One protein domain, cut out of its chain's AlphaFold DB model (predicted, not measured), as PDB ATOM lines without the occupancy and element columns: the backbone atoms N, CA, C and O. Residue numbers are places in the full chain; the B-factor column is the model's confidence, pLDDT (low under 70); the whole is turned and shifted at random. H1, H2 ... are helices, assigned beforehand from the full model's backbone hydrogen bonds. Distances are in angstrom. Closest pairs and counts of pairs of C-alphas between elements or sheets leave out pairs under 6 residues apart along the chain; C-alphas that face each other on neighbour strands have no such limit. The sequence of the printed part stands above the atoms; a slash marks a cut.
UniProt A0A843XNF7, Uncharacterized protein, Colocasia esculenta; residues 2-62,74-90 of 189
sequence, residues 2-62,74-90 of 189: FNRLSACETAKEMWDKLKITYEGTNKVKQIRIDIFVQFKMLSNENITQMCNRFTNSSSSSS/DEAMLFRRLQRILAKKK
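AT A GLANCE: This is residues 2 to 62 and 74 to 90 of the 189 residues of an uncharacterized protein of Colocasia esculenta (UniProt A0A843XNF7). This is a loose, elongated run of helices: H2 and H3 follow each other end to end along one long side, and at the far end of H3 the stretch 39 to 46 turns the backbone round, so that H4 folds back. H5 lies side by side with H4 but runs the other way, while the short H1 sits at the opposite end of the whole, close to H2. The contacts between helices are few. The printed part has 78 residues with five named helices, H1 to H5 in that order, and no named strand; the class is all helix. The whole is loose, with a radius of gyration of the C-alphas of 16.5 A, and spans 56 by 22 by 20 A.

HOW THE PARTS SIT: Start at H1, residues 2 to 5, and look across to H2, residues 11 to 23: the two are close but not clearly touching, their closest C-alphas being those of Leu 5 and Met 14, 5.9 A apart. Go on to H3, residues 26 to 38, which is apart from H2 although it follows it. Then find H4, residues 47 to 58, close to H3 but not clearly touching it: their closest C-alphas, those of Ile 35 and Ser 58, are 7.2 A apart. These two run opposite ways at a steep tilt of 50 degrees. H5, residues 74 to 90, is close to H4 but not clearly touching it, and the closest C-alphas are those of Thr 55 and Leu 86, 7.6 A apart. They run opposite ways at a shallow tilt of 12 degrees. H3 and H5 are near each other, with 5 pairs of C-alphas within 10 A. H5 is apart from H1 and from H2. In H2, H3 and H4 every O i to N i+4 pair is within hydrogen-bond range, in H5 11 of 13 are, and H1 is too short for such a pair.

IN THESE COORDINATES: Find C-alpha 2 at (30.333, 47.730, 45.878), where H1 begins; it ends at residue 5. H2 covers residues 11 to 23 over 17.9 A, and H3 residues 26 to 38 over 18.0 A. Find C-alpha 47 at (56.286, 70.357, 68.474); from there H4 runs 16.2 A to C-alpha 58. H5, the longest, runs 24.9 A from residue 74 to C-alpha 90 at (49.526, 70.256, 57.718).

THE WHOLE: The two C-alphas farthest apart are those of Glu 9 and Asn 44, at 56.1 A. Residues 63 to 73 are not printed, and C-alphas 62 and 74 are 14.0 A apart across this cut. The links H1 to H2 and H2 to H3 are tight, H3 to H4 is short, and H4 to H5 is the link across the cut. The mean pLDDT of the printed part is 72.7; 30 residues are under 70, among them residues 2 to 5, 57 to 62, 74 to 79 and 85 to 90.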
ATOM      1  N   PHE A   2      31.021  48.850  46.548       58.56
ATOM      2  CA  PHE A   2      30.333  47.730  45.878       58.56
ATOM      3  C   PHE A   2      31.277  46.679  45.254       58.56
ATOM      4  O   PHE A   2      31.179  45.508  45.594       58.56
ATOM      5  N   ASN A   3      32.284  47.092  44.475       68.00
ATOM      6  CA  ASN A   3      33.264  46.171  43.862       68.00
ATOM      7  C   ASN A   3      34.142  45.392  44.865       68.00
ATOM      8  O   ASN A   3      34.856  44.482  44.469       68.00
ATOM      9  N   ARG A   4      34.146  45.768  46.153       64.06
ATOM     10  CA  ARG A   4      34.869  45.049  47.222       64.06
ATOM     11  C   ARG A   4      33.979  44.058  47.971       64.06
ATOM     12  O   ARG A   4      34.486  43.173  48.652       64.06
ATOM     13  N   LEU A   5      32.663  44.230  47.860       68.56
ATOM     14  CA  LEU A   5      31.650  43.416  48.524       68.56
ATOM     15  C   LEU A   5      30.945  42.467  47.552       68.56
ATOM     16  O   LEU A   5      30.355  41.496  48.000       68.56
ATOM     17  N   SER A   6      31.070  42.695  46.241       72.12
ATOM     18  CA  SER A   6      30.446  41.893  45.182       72.12
ATOM     19  C   SER A   6      30.915  40.436  45.123       72.12
ATOM     20  O   SER A   6      30.270  39.634  44.465       72.12
ATOM     21  N   ALA A   7      32.027  40.103  45.784       79.25
ATOM     22  CA  ALA A   7      32.558  38.744  45.899       79.25
ATOM     23  C   ALA A   7      32.199  38.062  47.235       79.25
ATOM     24  O   ALA A   7      32.787  37.041  47.568       79.25
ATOM     25  N   CYS A   8      31.331  38.661  48.058       82.12
ATOM     26  CA  CYS A   8      30.853  38.021  49.286       82.12
ATOM     27  C   CYS A   8      29.563  37.276  48.977       82.12
ATOM     28  O   CYS A   8      28.641  37.864  48.412       82.12
ATOM     29  N   GLU A   9      29.488  36.014  49.379       85.25
ATOM     30  CA  GLU A   9      28.316  35.171  49.122       85.25
ATOM     31  C   GLU A   9      27.329  35.223  50.292       85.25
ATOM     32  O   GLU A   9      26.128  35.018  50.118       85.25
ATOM     33  N   THR A  10      27.817  35.577  51.487       89.44
ATOM     34  CA  THR A  10      26.995  35.676  52.693       89.44
ATOM     35  C   THR A  10      26.885  37.107  53.213       89.44
ATOM     36  O   THR A  10      27.836  37.893  53.214       89.44
ATOM     37  N   ALA A  11      25.705  37.441  53.748       85.12
ATOM     38  CA  ALA A  11      25.474  38.717  54.427       85.12
ATOM     39  C   ALA A  11      26.448  38.929  55.603       85.12
ATOM     40  O   ALA A  11      26.842  40.061  55.886       85.12
ATOM     41  N   LYS A  12      26.878  37.833  56.243       86.31
ATOM     42  CA  LYS A  12      27.867  37.834  57.323       86.31
ATOM     43  C   LYS A  12      29.246  38.280  56.832       86.31
ATOM     44  O   LYS A  12      29.809  39.204  57.404       86.31
ATOM     45  N   GLU A  13      29.749  37.718  55.736       85.50
ATOM     46  CA  GLU A  13      31.027  38.140  55.139       85.50
ATOM     47  C   GLU A  13      31.011  39.600  54.684       85.50
ATOM     48  O   GLU A  13      31.994  40.325  54.852       85.50
ATOM     49  N   MET A  14      29.887  40.045  54.120       86.12
ATOM     50  CA  MET A  14      29.695  41.437  53.718       86.12
ATOM     51  C   MET A  14      29.765  42.382  54.924       86.12
ATOM     52  O   MET A  14      30.463  43.398  54.873       86.12
ATOM     53  N   TRP A  15      29.083  42.030  56.018       82.50
ATOM     54  CA  TRP A  15      29.099  42.791  57.267       82.50
ATOM     55  C   TRP A  15      30.477  42.796  57.932       82.50
ATOM     56  O   TRP A  15      30.963  43.855  58.324       82.50
ATOM     57  N   ASP A  16      31.145  41.646  57.995       79.81
ATOM     58  CA  ASP A  16      32.473  41.519  58.595       79.81
ATOM     59  C   ASP A  16      33.515  42.340  57.817       79.81
ATOM     60  O   ASP A  16      34.307  43.076  58.415       79.81
ATOM     61  N   LYS A  17      33.472  42.326  56.477       83.00
ATOM     62  CA  LYS A  17      34.340  43.177  55.640       83.00
ATOM     63  C   LYS A  17      34.044  44.668  55.817       83.00
ATOM     64  O   LYS A  17      34.973  45.478  55.893       83.00
ATOM     65  N   LEU A  18      32.772  45.057  55.912       79.94
ATOM     66  CA  LEU A  18      32.392  46.441  56.217       79.94
ATOM     67  C   LEU A  18      32.926  46.861  57.590       79.94
ATOM     68  O   LEU A  18      33.611  47.876  57.707       79.94
ATOM     69  N   LYS A  19      32.728  46.036  58.614       76.50
ATOM     70  CA  LYS A  19      33.228  46.291  59.963       76.50
ATOM     71  C   LYS A  19      34.744  46.502  59.982       76.50
ATOM     72  O   LYS A  19      35.224  47.501  60.512       76.50
ATOM     73  N   ILE A  20      35.497  45.631  59.310       73.06
ATOM     74  CA  ILE A  20      36.960  45.729  59.201       73.06
ATOM     75  C   ILE A  20      37.401  47.025  58.498       73.06
ATOM     76  O   ILE A  20      38.368  47.662  58.919       73.06
ATOM     77  N   THR A  21      36.706  47.442  57.436       71.94
ATOM     78  CA  THR A  21      37.076  48.644  56.662       71.94
ATOM     79  C   THR A  21      36.762  49.963  57.368       71.94
ATOM     80  O   THR A  21      37.502  50.937  57.173       71.94
ATOM     81  N   TYR A  22      35.708  50.004  58.187       67.00
ATOM     82  CA  TYR A  22      35.291  51.200  58.921       67.00
ATOM     83  C   TYR A  22      35.932  51.310  60.310       67.00
ATOM     84  O   TYR A  22      36.415  52.386  60.666       67.00
ATOM     85  N   GLU A  23      36.002  50.219  61.076       73.38
ATOM     86  CA  GLU A  23      36.597  50.219  62.423       73.38
ATOM     87  C   GLU A  23      38.127  50.051  62.397       73.38
ATOM     88  O   GLU A  23      38.818  50.430  63.350       73.38
ATOM     89  N   GLY A  24      38.665  49.512  61.297       65.88
ATOM     90  CA  GLY A  24      40.054  49.072  61.180       65.88
ATOM     91  C   GLY A  24      40.291  47.724  61.867       65.88
ATOM     92  O   GLY A  24      39.635  47.381  62.850       65.88
ATOM     93  N   THR A  25      41.260  46.947  61.379       71.56
ATOM     94  CA  THR A  25      41.667  45.703  62.049       71.56
ATOM     95  C   THR A  25      42.316  46.008  63.402       71.56
ATOM     96  O   THR A  25      42.962  47.045  63.580       71.56
ATOM     97  N   ASN A  26      42.206  45.084  64.362       74.12
ATOM     98  CA  ASN A  26      42.914  45.202  65.644       74.12
ATOM     99  C   ASN A  26      44.429  45.378  65.441       74.12
ATOM    100  O   ASN A  26      45.048  46.142  66.170       74.12
ATOM    101  N   LYS A  27      44.997  44.779  64.384       68.94
ATOM    102  CA  LYS A  27      46.392  44.983  63.966       68.94
ATOM    103  C   LYS A  27      46.703  46.453  63.657       68.94
ATOM    104  O   LYS A  27      47.677  46.984  64.166       68.94
ATOM    105  N   VAL A  28      45.842  47.154  62.914       65.88
ATOM    106  CA  VAL A  28      46.016  48.592  62.619       65.88
ATOM    107  C   VAL A  28      45.933  49.443  63.882       65.88
ATOM    108  O   VAL A  28      46.655  50.430  64.009       65.88
ATOM    109  N   LYS A  29      45.048  49.088  64.818       74.44
ATOM    110  CA  LYS A  29      44.960  49.778  66.110       74.44
ATOM    111  C   LYS A  29      46.241  49.566  66.920       74.44
ATOM    112  O   LYS A  29      46.778  50.544  67.425       74.44
ATOM    113  N   GLN A  30      46.762  48.337  66.951       70.62
ATOM    114  CA  GLN A  30      48.010  48.009  67.639       70.62
ATOM    115  C   GLN A  30      49.220  48.707  67.018       70.62
ATOM    116  O   GLN A  30      49.931  49.386  67.738       70.62
ATOM    117  N   ILE A  31      49.389  48.676  65.693       72.50
ATOM    118  CA  ILE A  31      50.492  49.373  65.006       72.50
ATOM    119  C   ILE A  31      50.446  50.888  65.271       72.50
ATOM    120  O   ILE A  31      51.473  51.521  65.485       72.50
ATOM    121  N   ARG A  32      49.253  51.501  65.308       69.19
ATOM    122  CA  ARG A  32      49.117  52.930  65.651       69.19
ATOM    123  C   ARG A  32      49.531  53.231  67.088       69.19
ATOM    124  O   ARG A  32      50.134  54.275  67.321       69.19
ATOM    125  N   ILE A  33      49.144  52.368  68.026       75.81
ATOM    126  CA  ILE A  33      49.508  52.503  69.438       75.81
ATOM    127  C   ILE A  33      51.011  52.295  69.587       75.81
ATOM    128  O   ILE A  33      51.660  53.126  70.201       75.81
ATOM    129  N   ASP A  34      51.566  51.261  68.969       74.62
ATOM    130  CA  ASP A  34      52.981  50.917  69.043       74.62
ATOM    131  C   ASP A  34      53.872  52.044  68.499       74.62
ATOM    132  O   ASP A  34      54.729  52.552  69.219       74.62
ATOM    133  N   ILE A  35      53.569  52.580  67.308       77.44
ATOM    134  CA  ILE A  35      54.278  53.745  66.745       77.44
ATOM    135  C   ILE A  35      54.180  54.969  67.673       77.44
ATOM    136  O   ILE A  35      55.125  55.749  67.786       77.44
ATOM    137  N   PHE A  36      53.038  55.171  68.339       72.12
ATOM    138  CA  PHE A  36      52.853  56.294  69.257       72.12
ATOM    139  C   PHE A  36      53.589  56.096  70.590       72.12
ATOM    140  O   PHE A  36      54.178  57.040  71.106       72.12
ATOM    141  N   VAL A  37      53.584  54.879  71.134       73.81
ATOM    142  CA  VAL A  37      54.210  54.522  72.416       73.81
ATOM    143  C   VAL A  37      55.734  54.489  72.299       73.81
ATOM    144  O   VAL A  37      56.432  54.913  73.220       73.81
ATOM    145  N   GLN A  38      56.265  54.041  71.160       68.88
ATOM    146  CA  GLN A  38      57.706  54.036  70.900       68.88
ATOM    147  C   GLN A  38      58.273  55.447  70.680       68.88
ATOM    148  O   GLN A  38      59.470  55.679  70.863       68.88
ATOM    149  N   PHE A  39      57.430  56.420  70.325       78.88
ATOM    150  CA  PHE A  39      57.884  57.760  69.996       78.88
ATOM    151  C   PHE A  39      57.927  58.676  71.229       78.88
ATOM    152  O   PHE A  39      56.932  59.269  71.644       78.88
ATOM    153  N   LYS A  40      59.121  58.834  71.805       76.19
ATOM    154  CA  LYS A  40      59.373  59.776  72.906       76.19
ATOM    155  C   LYS A  40      59.694  61.175  72.372       76.19
ATOM    156  O   LYS A  40      60.454  61.326  71.415       76.19
ATOM    157  N   MET A  41      59.135  62.196  73.025       76.25
ATOM    158  CA  MET A  41      59.546  63.591  72.836       76.25
ATOM    159  C   MET A  41      60.973  63.775  73.355       76.25
ATOM    160  O   MET A  41      61.277  63.382  74.483       76.25
ATOM    161  N   LEU A  42      61.838  64.383  72.549       80.12
ATOM    162  CA  LEU A  42      63.157  64.827  72.988       80.12
ATOM    163  C   LEU A  42      63.046  66.174  73.714       80.12
ATOM    164  O   LEU A  42      62.165  66.984  73.439       80.12
ATOM    165  N   SER A  43      63.961  66.438  74.642       77.06
ATOM    166  CA  SER A  43      63.959  67.663  75.454       77.06
ATOM    167  C   SER A  43      64.349  68.927  74.678       77.06
ATOM    168  O   SER A  43      64.078  70.035  75.134       77.06
ATOM    169  N   ASN A  44      64.973  68.780  73.506       83.12
ATOM    170  CA  ASN A  44      65.511  69.870  72.688       83.12
ATOM    171  C   ASN A  44      64.766  70.079  71.357       83.12
ATOM    172  O   ASN A  44      65.282  70.766  70.475       83.12
ATOM    173  N   GLU A  45      63.574  69.500  71.193       85.69
ATOM    174  CA  GLU A  45      62.777  69.652  69.975       85.69
ATOM    175  C   GLU A  45      61.482  70.435  70.206       85.69
ATOM    176  O   GLU A  45      60.808  70.309  71.226       85.69
ATOM    177  N   ASN A  46      61.098  71.241  69.218       84.00
ATOM    178  CA  ASN A  46      59.787  71.884  69.191       84.00
ATOM    179  C   ASN A  46      58.731  70.921  68.610       84.00
ATOM    180  O   ASN A  46      59.045  70.065  67.783       84.00
ATOM    181  N   ILE A  47      57.454  71.118  68.950       82.19
ATOM    182  CA  ILE A  47      56.286  70.357  68.474       82.19
ATOM    183  C   ILE A  47      56.313  70.159  66.950       82.19
ATOM    184  O   ILE A  47      55.997  69.077  66.457       82.19
ATOM    185  N   THR A  48      56.720  71.177  66.185       84.06
ATOM    186  CA  THR A  48      56.841  71.083  64.721       84.06
ATOM    187  C   THR A  48      57.948  70.118  64.289       84.06
ATOM    188  O   THR A  48      57.739  69.321  63.377       84.06
ATOM    189  N   GLN A  49      59.115  70.171  64.936       82.06
ATOM    190  CA  GLN A  49      60.247  69.277  64.657       82.06
ATOM    191  C   GLN A  49      59.905  67.839  65.044       82.06
ATOM    192  O   GLN A  49      60.135  66.919  64.263       82.06
ATOM    193  N   MET A  50      59.232  67.678  66.178       84.94
ATOM    194  CA  MET A  50      58.721  66.410  66.666       84.94
ATOM    195  C   MET A  50      57.695  65.788  65.710       84.94
ATOM    196  O   MET A  50      57.832  64.631  65.316       84.94
ATOM    197  N   CYS A  51      56.729  66.581  65.226       78.38
ATOM    198  CA  CYS A  51      55.763  66.139  64.216       78.38
ATOM    199  C   CYS A  51      56.452  65.741  62.904       78.38
ATOM    200  O   CYS A  51      56.039  64.778  62.267       78.38
ATOM    201  N   ASN A  52      57.493  66.473  62.490       82.62
ATOM    202  CA  ASN A  52      58.260  66.155  61.285       82.62
ATOM    203  C   ASN A  52      59.052  64.848  61.442       82.62
ATOM    204  O   ASN A  52      59.057  64.028  60.525       82.62
ATOM    205  N   ARG A  53      59.685  64.622  62.600       83.88
ATOM    206  CA  ARG A  53      60.395  63.368  62.877       83.88
ATOM    207  C   ARG A  53      59.421  62.201  62.955       83.88
ATOM    208  O   ARG A  53      59.661  61.200  62.304       83.88
ATOM    209  N   PHE A  54      58.280  62.359  63.624       80.50
ATOM    210  CA  PHE A  54      57.235  61.335  63.675       80.50
ATOM    211  C   PHE A  54      56.756  60.920  62.276       80.50
ATOM    212  O   PHE A  54      56.641  59.729  61.984       80.50
ATOM    213  N   THR A  55      56.534  61.887  61.374       77.19
ATOM    214  CA  THR A  55      56.135  61.583  59.990       77.19
ATOM    215  C   THR A  55      57.221  60.867  59.189       77.19
ATOM    216  O   THR A  55      56.879  60.056  58.335       77.19
ATOM    217  N   ASN A  56      58.499  61.132  59.478       72.31
ATOM    218  CA  ASN A  56      59.639  60.541  58.770       72.31
ATOM    219  C   ASN A  56      60.062  59.179  59.356       72.31
ATOM    220  O   ASN A  56      60.467  58.291  58.616       72.31
ATOM    221  N   SER A  57      59.942  58.983  60.669       66.06
ATOM    222  CA  SER A  57      60.216  57.706  61.341       66.06
ATOM    223  C   SER A  57      59.126  56.679  61.058       66.06
ATOM    224  O   SER A  57      59.419  55.503  60.872       66.06
ATOM    225  N   SER A  58      57.871  57.125  60.932       61.62
ATOM    226  CA  SER A  58      56.787  56.238  60.506       61.62
ATOM    227  C   SER A  58      57.106  55.593  59.152       61.62
ATOM    228  O   SER A  58      56.744  54.445  58.946       61.62
ATOM    229  N   SER A  59      57.787  56.299  58.231       56.41
ATOM    230  CA  SER A  59      58.145  55.773  56.900       56.41
ATOM    231  C   SER A  59      59.276  54.748  56.864       56.41
ATOM    232  O   SER A  59      59.449  54.137  55.817       56.41
ATOM    233  N   SER A  60      60.014  54.543  57.958       48.00
ATOM    234  CA  SER A  60      61.174  53.640  58.005       48.00
ATOM    235  C   SER A  60      60.990  52.417  58.911       48.00
ATOM    236  O   SER A  60      61.847  51.547  58.919       48.00
ATOM    237  N   SER A  61      59.895  52.313  59.674       51.66
ATOM    238  CA  SER A  61      59.703  51.245  60.678       51.66
ATOM    239  C   SER A  61      59.326  49.863  60.109       51.66
ATOM    240  O   SER A  61      58.897  48.996  60.860       51.66
ATOM    241  N   SER A  62      59.470  49.639  58.800       47.78
ATOM    242  CA  SER A  62      59.170  48.358  58.144       47.78
ATOM    243  C   SER A  62      60.300  47.320  58.228       47.78
ATOM    244  O   SER A  62      60.172  46.263  57.620       47.78
ATOM    245  N   ASP A  74      47.590  45.620  50.843       62.78
ATOM    246  CA  ASP A  74      46.790  46.217  51.898       62.78
ATOM    247  C   ASP A  74      47.634  46.916  52.977       62.78
ATOM    248  O   ASP A  74      47.252  48.003  53.412       62.78
ATOM    249  N   GLU A  75      48.797  46.393  53.383       61.28
ATOM    250  CA  GLU A  75      49.654  47.024  54.401       61.28
ATOM    251  C   GLU A  75      50.261  48.338  53.890       61.28
ATOM    252  O   GLU A  75      50.151  49.387  54.540       61.28
ATOM    253  N   ALA A  76      50.766  48.339  52.655       67.69
ATOM    254  CA  ALA A  76      51.239  49.546  51.981       67.69
ATOM    255  C   ALA A  76      50.100  50.561  51.742       67.69
ATOM    256  O   ALA A  76      50.288  51.778  51.892       67.69
ATOM    257  N   MET A  77      48.889  50.094  51.413       69.00
ATOM    258  CA  MET A  77      47.707  50.950  51.251       69.00
ATOM    259  C   MET A  77      47.258  51.573  52.581       69.00
ATOM    260  O   MET A  77      46.868  52.750  52.616       69.00
ATOM    261  N   LEU A  78      47.333  50.818  53.679       67.50
ATOM    262  CA  LEU A  78      47.030  51.276  55.036       67.50
ATOM    263  C   LEU A  78      48.049  52.313  55.501       67.50
ATOM    264  O   LEU A  78      47.658  53.380  55.985       67.50
ATOM    265  N   PHE A  79      49.332  52.067  55.253       68.81
ATOM    266  CA  PHE A  79      50.402  53.011  55.537       68.81
ATOM    267  C   PHE A  79      50.234  54.317  54.738       68.81
ATOM    268  O   PHE A  79      50.249  55.418  55.296       68.81
ATOM    269  N   ARG A  80      49.899  54.223  53.444       73.88
ATOM    270  CA  ARG A  80      49.579  55.382  52.590       73.88
ATOM    271  C   ARG A  80      48.311  56.124  53.048       73.88
ATOM    272  O   ARG A  80      48.213  57.348  52.914       73.88
ATOM    273  N   ARG A  81      47.323  55.420  53.619       70.88
ATOM    274  CA  ARG A  81      46.122  56.027  54.227       70.88
ATOM    275  C   ARG A  81      46.467  56.776  55.516       70.88
ATOM    276  O   ARG A  81      45.952  57.879  55.699       70.88
ATOM    277  N   LEU A  82      47.353  56.233  56.353       67.12
ATOM    278  CA  LEU A  82      47.876  56.897  57.553       67.12
ATOM    279  C   LEU A  82      48.657  58.163  57.193       67.12
ATOM    280  O   LEU A  82      48.340  59.232  57.712       67.12
ATOM    281  N   GLN A  83      49.569  58.090  56.218       68.38
ATOM    282  CA  GLN A  83      50.269  59.264  55.685       68.38
ATOM    283  C   GLN A  83      49.292  60.355  55.232       68.38
ATOM    284  O   GLN A  83      49.464  61.522  55.575       68.38
ATOM    285  N   ARG A  84      48.216  59.996  54.518       75.12
ATOM    286  CA  ARG A  84      47.199  60.957  54.056       75.12
ATOM    287  C   ARG A  84      46.429  61.606  55.213       75.12
ATOM    288  O   ARG A  84      46.047  62.768  55.100       75.12
ATOM    289  N   ILE A  85      46.182  60.884  56.306       66.94
ATOM    290  CA  ILE A  85      45.524  61.418  57.512       66.94
ATOM    291  C   ILE A  85      46.461  62.387  58.244       66.94
ATOM    292  O   ILE A  85      46.039  63.485  58.609       66.94
ATOM    293  N   LEU A  86      47.739  62.028  58.387       65.19
ATOM    294  CA  LEU A  86      48.745  62.858  59.052       65.19
ATOM    295  C   LEU A  86      49.108  64.106  58.221       65.19
ATOM    296  O   LEU A  86      49.203  65.206  58.763       65.19
ATOM    297  N   ALA A  87      49.206  63.982  56.893       64.75
ATOM    298  CA  ALA A  87      49.488  65.092  55.978       64.75
ATOM    299  C   ALA A  87      48.342  66.114  55.893       64.75
ATOM    300  O   ALA A  87      48.589  67.311  55.735       64.75
ATOM    301  N   LYS A  88      47.081  65.690  56.068       59.16
ATOM    302  CA  LYS A  88      45.927  66.607  56.117       59.16
ATOM    303  C   LYS A  88      45.990  67.576  57.302       59.16
ATOM    304  O   LYS A  88      45.490  68.694  57.190       59.16
ATOM    305  N   LYS A  89      46.672  67.211  58.396       54.25
ATOM    306  CA  LYS A  89      46.867  68.095  59.558       54.25
ATOM    307  C   LYS A  89      47.843  69.251  59.274       54.25
ATOM    308  O   LYS A  89      47.757  70.280  59.936       54.25
ATOM    309  N   LYS A  90      48.682  69.153  58.229       54.72
ATOM    310  CA  LYS A  90      49.526  70.256  57.718       54.72
ATOM    311  C   LYS A  90      48.822  71.201  56.726       54.72
ATOM    312  O   LYS A  90      49.430  72.172  56.281       54.72
TER     313      LYS A  90